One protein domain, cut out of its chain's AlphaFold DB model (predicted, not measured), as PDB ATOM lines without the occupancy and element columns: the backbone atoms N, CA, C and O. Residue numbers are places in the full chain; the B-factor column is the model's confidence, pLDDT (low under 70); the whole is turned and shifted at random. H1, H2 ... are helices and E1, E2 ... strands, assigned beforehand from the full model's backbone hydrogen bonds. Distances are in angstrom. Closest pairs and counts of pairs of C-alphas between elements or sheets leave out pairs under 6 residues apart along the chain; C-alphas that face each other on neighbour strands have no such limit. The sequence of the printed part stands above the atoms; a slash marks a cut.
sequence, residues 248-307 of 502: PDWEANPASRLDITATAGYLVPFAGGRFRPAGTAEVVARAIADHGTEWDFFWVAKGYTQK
ATOM      1  N   PRO A 248     217.815 185.339 240.667       66.50
ATOM      2  CA  PRO A 248     218.881 185.309 241.674       66.50
ATOM      3  C   PRO A 248     220.275 185.154 241.041       66.50
ATOM      4  O   PRO A 248     221.250 185.678 241.570       66.50
ATOM      5  N   ASP A 249     220.362 184.517 239.871       68.06
ATOM      6  CA  ASP A 249     221.624 184.309 239.157       68.06
ATOM      7  C   ASP A 249     222.073 185.537 238.349       68.06
ATOM      8  O   ASP A 249     223.212 185.595 237.878       68.06
ATOM      9  N   TRP A 250     221.195 186.529 238.151       75.81
ATOM     10  CA  TRP A 250     221.505 187.690 237.311       75.81
ATOM     11  C   TRP A 250     222.541 188.606 237.963       75.81
ATOM     12  O   TRP A 250     223.348 189.210 237.259       75.81
ATOM     13  N   GLU A 251     222.578 188.642 239.296       71.56
ATOM     14  CA  GLU A 251     223.621 189.345 240.049       71.56
ATOM     15  C   GLU A 251     224.925 188.539 240.145       71.56
ATOM     16  O   GLU A 251     225.996 189.124 240.294       71.56
ATOM     17  N   ALA A 252     224.863 187.210 240.015       72.50
ATOM     18  CA  ALA A 252     226.036 186.337 240.086       72.50
ATOM     19  C   ALA A 252     226.881 186.352 238.797       72.50
ATOM     20  O   ALA A 252     228.082 186.090 238.842       72.50
ATOM     21  N   ASN A 253     226.280 186.675 237.645       67.62
ATOM     22  CA  ASN A 253     226.988 186.810 236.367       67.62
ATOM     23  C   ASN A 253     226.571 188.093 235.621       67.62
ATOM     24  O   ASN A 253     225.948 188.023 234.557       67.62
ATOM     25  N   PRO A 254     226.905 189.278 236.164       69.88
ATOM     26  CA  PRO A 254     226.402 190.538 235.639       69.88
ATOM     27  C   PRO A 254     226.945 190.820 234.234       69.88
ATOM     28  O   PRO A 254     226.195 191.263 233.380       69.88
ATOM     29  N   ALA A 255     228.204 190.493 233.925       75.69
ATOM     30  CA  ALA A 255     228.821 190.868 232.647       75.69
ATOM     31  C   ALA A 255     228.026 190.401 231.409       75.69
ATOM     32  O   ALA A 255     227.802 191.188 230.496       75.69
ATOM     33  N   SER A 256     227.534 189.156 231.406       75.00
ATOM     34  CA  SER A 256     226.717 188.621 230.301       75.00
ATOM     35  C   SER A 256     225.279 189.160 230.267       75.00
ATOM     36  O   SER A 256     224.625 189.097 229.231       75.00
ATOM     37  N   ARG A 257     224.778 189.685 231.393       79.44
ATOM     38  CA  ARG A 257     223.411 190.217 231.556       79.44
ATOM     39  C   ARG A 257     223.329 191.735 231.390       79.44
ATOM     40  O   ARG A 257     222.246 192.263 231.166       79.44
ATOM     41  N   LEU A 258     224.459 192.425 231.532       86.00
ATOM     42  CA  LEU A 258     224.604 193.865 231.322       86.00
ATOM     43  C   LEU A 258     224.900 194.215 229.860       86.00
ATOM     44  O   LEU A 258     224.855 195.390 229.497       86.00
ATOM     45  N   ASP A 259     225.212 193.216 229.028       87.12
ATOM     46  CA  ASP A 259     225.458 193.407 227.606       87.12
ATOM     47  C   ASP A 259     224.149 193.725 226.867       87.12
ATOM     48  O   ASP A 259     223.384 192.829 226.487       87.12
ATOM     49  N   ILE A 260     223.898 195.014 226.632       83.81
ATOM     50  CA  ILE A 260     222.693 195.504 225.947       83.81
ATOM     51  C   ILE A 260     222.695 195.195 224.444       83.81
ATOM     52  O   ILE A 260     221.670 195.378 223.786       83.81
ATOM     53  N   THR A 261     223.811 194.701 223.899       82.00
ATOM     54  CA  THR A 261     223.914 194.234 222.509       82.00
ATOM     55  C   THR A 261     223.523 192.770 222.362       82.00
ATOM     56  O   THR A 261     222.949 192.398 221.336       82.00
ATOM     57  N   ALA A 262     223.717 191.962 223.405       79.12
ATOM     58  CA  ALA A 262     223.346 190.546 223.431       79.12
ATOM     59  C   ALA A 262     222.006 190.264 224.139       79.12
ATOM     60  O   ALA A 262     221.329 189.296 223.800       79.12
ATOM     61  N   THR A 263     221.602 191.092 225.109       77.44
ATOM     62  CA  THR A 263     220.444 190.835 225.988       77.44
ATOM     63  C   THR A 263     219.397 191.950 225.910       77.44
ATOM     64  O   THR A 263     219.241 192.799 226.791       77.44
ATOM     65  N   ALA A 264     218.655 191.947 224.801       72.69
ATOM     66  CA  ALA A 264     217.598 192.909 224.497       72.69
ATOM     67  C   ALA A 264     216.586 193.065 225.651       72.69
ATOM     68  O   ALA A 264     215.834 192.145 225.965       72.69
ATOM     69  N   GLY A 265     216.530 194.253 226.261       76.38
ATOM     70  CA  GLY A 265     215.516 194.585 227.264       76.38
ATOM     71  C   GLY A 265     215.728 193.963 228.651       76.38
ATOM     72  O   GLY A 265     214.804 193.938 229.460       76.38
ATOM     73  N   TYR A 266     216.916 193.449 228.956       82.94
ATOM     74  CA  TYR A 266     217.209 192.951 230.304       82.94
ATOM     75  C   TYR A 266     217.552 194.122 231.229       82.94
ATOM     76  O   TYR A 266     217.028 194.220 232.339       82.94
ATOM     77  N   LEU A 267     218.374 195.041 230.725       84.94
ATOM     78  CA  LEU A 267     218.764 196.281 231.379       84.94
ATOM     79  C   LEU A 267     217.990 197.467 230.785       84.94
ATOM     80  O   LEU A 267     217.814 197.541 229.566       84.94
ATOM     81  N   VAL A 268     217.538 198.391 231.634       85.44
ATOM     82  CA  VAL A 268     216.803 199.603 231.235       85.44
ATOM     83  C   VAL A 268     217.360 200.841 231.948       85.44
ATOM     84  O   VAL A 268     217.897 200.709 233.052       85.44
ATOM     85  N   PRO A 269     217.225 202.048 231.365       87.69
ATOM     86  CA  PRO A 269     217.570 203.282 232.062       87.69
ATOM     87  C   PRO A 269     216.753 203.439 233.345       87.69
ATOM     88  O   PRO A 269     215.528 203.293 233.328       87.69
ATOM     89  N   PHE A 270     217.420 203.749 234.453       88.56
ATOM     90  CA  PHE A 270     216.777 203.904 235.754       88.56
ATOM     91  C   PHE A 270     217.584 204.866 236.625       88.56
ATOM     92  O   PHE A 270     218.738 204.594 236.944       88.56
ATOM     93  N   ALA A 271     216.978 205.990 237.016       89.31
ATOM     94  CA  ALA A 271     217.635 206.977 237.869       89.31
ATOM     95  C   ALA A 271     218.020 206.352 239.222       89.31
ATOM     96  O   ALA A 271     217.181 205.752 239.895       89.31
ATOM     97  N   GLY A 272     219.288 206.484 239.614       91.06
ATOM     98  CA  GLY A 272     219.869 205.798 240.773       91.06
ATOM     99  C   GLY A 272     220.156 204.306 240.560       91.06
ATOM    100  O   GLY A 272     220.444 203.600 241.526       91.06
ATOM    101  N   GLY A 273     220.067 203.812 239.322       91.75
ATOM    102  CA  GLY A 273     220.354 202.428 238.960       91.75
ATOM    103  C   GLY A 273     221.805 202.028 239.223       91.75
ATOM    104  O   GLY A 273     222.732 202.834 239.114       91.75
ATOM    105  N   ARG A 274     222.000 200.758 239.585       91.12
ATOM    106  CA  ARG A 274     223.282 200.230 240.083       91.12
ATOM    107  C   ARG A 274     224.314 199.962 238.990       91.12
ATOM    108  O   ARG A 274     225.501 199.823 239.289       91.12
ATOM    109  N   PHE A 275     223.876 199.839 237.743       91.25
ATOM    110  CA  PHE A 275     224.686 199.306 236.657       91.25
ATOM    111  C   PHE A 275     224.921 200.325 235.549       91.25
ATOM    112  O   PHE A 275     224.138 201.244 235.323       91.25
ATOM    113  N   ARG A 276     226.018 200.108 234.820       91.50
ATOM    114  CA  ARG A 276     226.295 200.749 233.536       91.50
ATOM    115  C   ARG A 276     226.084 199.727 232.418       91.50
ATOM    116  O   ARG A 276     226.485 198.575 232.605       91.50
ATOM    117  N   PRO A 277     225.497 200.120 231.276       90.06
ATOM    118  CA  PRO A 277     225.339 199.217 230.144       90.06
ATOM    119  C   PRO A 277     226.706 198.795 229.591       90.06
ATOM    120  O   PRO A 277     227.645 199.593 229.552       90.06
ATOM    121  N   ALA A 278     226.800 197.544 229.147       91.00
ATOM    122  CA  ALA A 278     227.967 196.964 228.485       91.00
ATOM    123  C   ALA A 278     227.603 196.464 227.074       91.00
ATOM    124  O   ALA A 278     226.432 196.452 226.700       91.00
ATOM    125  N   GLY A 279     228.600 196.055 226.285       89.31
ATOM    126  CA  GLY A 279     228.424 195.534 224.924       89.31
ATOM    127  C   GLY A 279     229.282 196.272 223.894       89.31
ATOM    128  O   GLY A 279     230.296 196.879 224.244       89.31
ATOM    129  N   THR A 280     228.889 196.221 222.619       90.19
ATOM    130  CA  THR A 280     229.570 196.932 221.520       90.19
ATOM    131  C   THR A 280     229.684 198.433 221.805       90.19
ATOM    132  O   THR A 280     228.691 199.083 222.142       90.19
ATOM    133  N   ALA A 281     230.890 198.988 221.656       92.06
ATOM    134  CA  ALA A 281     231.228 200.340 222.096       92.06
ATOM    135  C   ALA A 281     230.313 201.416 221.491       92.06
ATOM    136  O   ALA A 281     229.870 202.315 222.203       92.06
ATOM    137  N   GLU A 282     229.979 201.294 220.207       89.12
ATOM    138  CA  GLU A 282     229.116 202.232 219.489       89.12
ATOM    139  C   GLU A 282     227.687 202.231 220.049       89.12
ATOM    140  O   GLU A 282     227.099 203.293 220.269       89.12
ATOM    141  N   VAL A 283     227.139 201.044 220.335       84.44
ATOM    142  CA  VAL A 283     225.791 200.892 220.899       84.44
ATOM    143  C   VAL A 283     225.740 201.430 222.326       84.44
ATOM    144  O   VAL A 283     224.821 202.169 222.672       84.44
ATOM    145  N   VAL A 284     226.745 201.112 223.146       89.50
ATOM    146  CA  VAL A 284     226.842 201.590 224.533       89.50
ATOM    147  C   VAL A 284     227.003 203.107 224.580       89.50
ATOM    148  O   VAL A 284     226.309 203.770 225.349       89.50
ATOM    149  N   ALA A 285     227.868 203.677 223.736       90.75
ATOM    150  CA  ALA A 285     228.054 205.123 223.653       90.75
ATOM    151  C   ALA A 285     226.747 205.830 223.274       90.75
ATOM    152  O   ALA A 285     226.403 206.846 223.881       90.75
ATOM    153  N   ARG A 286     225.989 205.268 222.322       85.38
ATOM    154  CA  ARG A 286     224.676 205.796 221.943       85.38
ATOM    155  C   ARG A 286     223.665 205.699 223.083       85.38
ATOM    156  O   ARG A 286     223.033 206.698 223.405       85.38
ATOM    157  N   ALA A 287     223.560 204.543 223.732       85.56
ATOM    158  CA  ALA A 287     222.656 204.340 224.860       85.56
ATOM    159  C   ALA A 287     222.948 205.300 226.028       85.56
ATOM    160  O   ALA A 287     222.026 205.866 226.613       85.56
ATOM    161  N   ILE A 288     224.229 205.539 226.333       89.06
ATOM    162  CA  ILE A 288     224.650 206.501 227.362       89.06
ATOM    163  C   ILE A 288     224.353 207.942 226.937       89.06
ATOM    164  O   ILE A 288     223.945 208.744 227.774       89.06
ATOM    165  N   ALA A 289     224.538 208.287 225.662       89.12
ATOM    166  CA  ALA A 289     224.195 209.616 225.160       89.12
ATOM    167  C   ALA A 289     222.683 209.887 225.239       89.12
ATOM    168  O   ALA A 289     222.280 210.989 225.607       89.12
ATOM    169  N   ASP A 290     221.860 208.880 224.935       83.69
ATOM    170  CA  ASP A 290     220.402 209.007 224.907       83.69
ATOM    171  C   ASP A 290     219.778 208.963 226.320       83.69
ATOM    172  O   ASP A 290     218.760 209.618 226.567       83.69
ATOM    173  N   HIS A 291     220.366 208.206 227.259       85.69
ATOM    174  CA  HIS A 291     219.725 207.882 228.547       85.69
ATOM    175  C   HIS A 291     220.618 207.973 229.793       85.69
ATOM    176  O   HIS A 291     220.164 207.682 230.900       85.69
ATOM    177  N   GLY A 292     221.871 208.398 229.652       89.94
ATOM    178  CA  GLY A 292     222.811 208.512 230.763       89.94
ATOM    179  C   GLY A 292     223.401 207.174 231.220       89.94
ATOM    180  O   GLY A 292     223.286 206.141 230.561       89.94
ATOM    181  N   THR A 293     224.098 207.203 232.359       92.94
ATOM    182  CA  THR A 293     224.900 206.064 232.847       92.94
ATOM    183  C   THR A 293     224.237 205.240 233.944       92.94
ATOM    184  O   THR A 293     224.844 204.279 234.399       92.94
ATOM    185  N   GLU A 294     223.044 205.618 234.398       92.81
ATOM    186  CA  GLU A 294     222.348 204.959 235.509       92.81
ATOM    187  C   GLU A 294     221.284 204.000 234.973       92.81
ATOM    188  O   GLU A 294     220.299 204.414 234.356       92.81
ATOM    189  N   TRP A 295     221.534 202.704 235.139       90.69
ATOM    190  CA  TRP A 295     220.690 201.641 234.613       90.69
ATOM    191  C   TRP A 295     220.471 200.570 235.676       90.69
ATOM    192  O   TRP A 295     221.323 200.330 236.534       90.69
ATOM    193  N   ASP A 296     219.336 199.890 235.605       89.75
ATOM    194  CA  ASP A 296     219.085 198.696 236.406       89.75
ATOM    195  C   ASP A 296     218.300 197.667 235.594       89.75
ATOM    196  O   ASP A 296     217.879 197.923 234.461       89.75
ATOM    197  N   PHE A 297     218.140 196.465 236.137       87.19
ATOM    198  CA  PHE A 297     217.341 195.450 235.470       87.19
ATOM    199  C   PHE A 297     215.882 195.898 235.367       87.19
ATOM    200  O   PHE A 297     215.348 196.539 236.276       87.19
ATOM    201  N   PHE A 298     215.215 195.525 234.270       85.56
ATOM    202  CA  PHE A 298     213.837 195.949 233.998       85.56
ATOM    203  C   PHE A 298     212.888 195.658 235.168       85.56
ATOM    204  O   PHE A 298     211.995 196.447 235.456       85.56
ATOM    205  N   TRP A 299     213.110 194.550 235.875       86.56
ATOM    206  CA  TRP A 299     212.282 194.141 236.996       86.56
ATOM    207  C   TRP A 299     212.478 195.014 238.243       86.56
ATOM    208  O   TRP A 299     211.494 195.304 238.918       86.56
ATOM    209  N   VAL A 300     213.690 195.526 238.498       88.06
ATOM    210  CA  VAL A 300     213.944 196.520 239.560       88.06
ATOM    211  C   VAL A 300     213.213 197.815 239.235       88.06
ATOM    212  O   VAL A 300     212.490 198.347 240.075       88.06
ATOM    213  N   ALA A 301     213.330 198.280 237.989       85.50
ATOM    214  CA  ALA A 301     212.659 199.494 237.526       85.50
ATOM    215  C   ALA A 301     211.121 199.398 237.601       85.50
ATOM    216  O   ALA A 301     210.434 200.417 237.669       85.50
ATOM    217  N   LYS A 302     210.579 198.176 237.599       86.56
ATOM    218  CA  LYS A 302     209.151 197.879 237.761       86.56
ATOM    219  C   LYS A 302     208.738 197.566 239.206       86.56
ATOM    220  O   LYS A 302     207.551 197.388 239.455       86.56
ATOM    221  N   GLY A 303     209.679 197.543 240.152       91.12
ATOM    222  CA  GLY A 303     209.403 197.321 241.573       91.12
ATOM    223  C   GLY A 303     209.220 195.855 241.976       91.12
ATOM    224  O   GLY A 303     208.633 195.594 243.024       91.12
ATOM    225  N   TYR A 304     209.707 194.908 241.175       92.50
ATOM    226  CA  TYR A 304     209.722 193.488 241.529       92.50
ATOM    227  C   TYR A 304     210.994 193.109 242.291       92.50
ATOM    228  O   TYR A 304     212.033 193.765 242.197       92.50
ATOM    229  N   THR A 305     210.934 191.991 243.005       90.50
ATOM    230  CA  THR A 305     212.101 191.324 243.589       90.50
ATOM    231  C   THR A 305     212.643 190.227 242.669       90.50
ATOM    232  O   THR A 305     211.947 189.722 241.790       90.50
ATOM    233  N   GLN A 306     213.872 189.764 242.926       85.56
ATOM    234  CA  GLN A 306     214.539 188.720 242.131       85.56
ATOM    235  C   GLN A 306     213.790 187.366 242.050       85.56
ATOM    236  O   GLN A 306     214.160 186.504 241.258       85.56
ATOM    237  N   LYS A 307     212.761 187.153 242.881       88.81
ATOM    238  CA  LYS A 307     211.940 185.926 242.937       88.81
ATOM    239  C   LYS A 307     210.531 186.113 242.364       88.81
ATOM    240  O   LYS A 307     209.728 185.186 242.395       88.81
TER     241      LYS A 307
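Overview. This is residues 248 to 307 of the 502 residues of an uncharacterized protein of candidate division KSB1 bacterium (UniProt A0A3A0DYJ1). A short two-stranded ribbon, E1 beside E2, lies in the middle of a small body made mostly of loops, with the helix H2 at one end of its long axis and both ends of the printed part at the other. The one-turn helix H3 follows directly on E2, and another, H1, lies off to one side. The printed part has 60 residues, with three named helices and two named strands in the order H1, E1, H2, E2, H3; the sheet E1 - E2 is antiparallel. The class is mixed, helices and strands, with 25 residues, under half, in named elements. The whole is compact, with a radius of gyration of the C-alphas of 10.9 A, and its spans of 33 by 22 by 16 A make it only just elongated.

Arrangement. E1, residues 267 to 269, and E2, residues 295 to 297, are antiparallel neighbours at 140 degrees between their directions. N 268 and O 296 are 2.9 A apart and N 296 and O 268 3.0 A, both within hydrogen-bond range. The closest C-alphas of E1 and H3, residues 298 to 301, are those of Val 268 and Phe 298, 5.5 A apart. Those of E1 and H2, residues 281 to 291, are of Pro 269 and His 291, 6.2 A apart. H1, residues 254 to 257, is apart from H2, E2 and H3. In H2 every O i to N i+4 pair is within hydrogen-bond range; H1 and H3 are too short for such a pair.

Along the chain. H2 measures 15.2 A from C-alpha 281 at (231.228, 200.340, 222.096) to C-alpha 291. E1 and E2 each measure 7.1 A, and H1 and H3 each 5.1 A. H1 begins at C-alpha 254, (226.402, 190.538, 235.639), and H3 ends at C-alpha 301, (212.659, 199.494, 237.526).

Size, cuts and confidence. The C-alphas farthest apart, those of Glu 282 and Lys 307, are 33.3 A apart, while those of Pro 248 and Lys 307, the first and last printed, are 7.1 A apart. The printed part has no cut. The link from E1 to H2, 11 residues, is long. Residues 248 to 249 and 253 to 254 have pLDDT under 70.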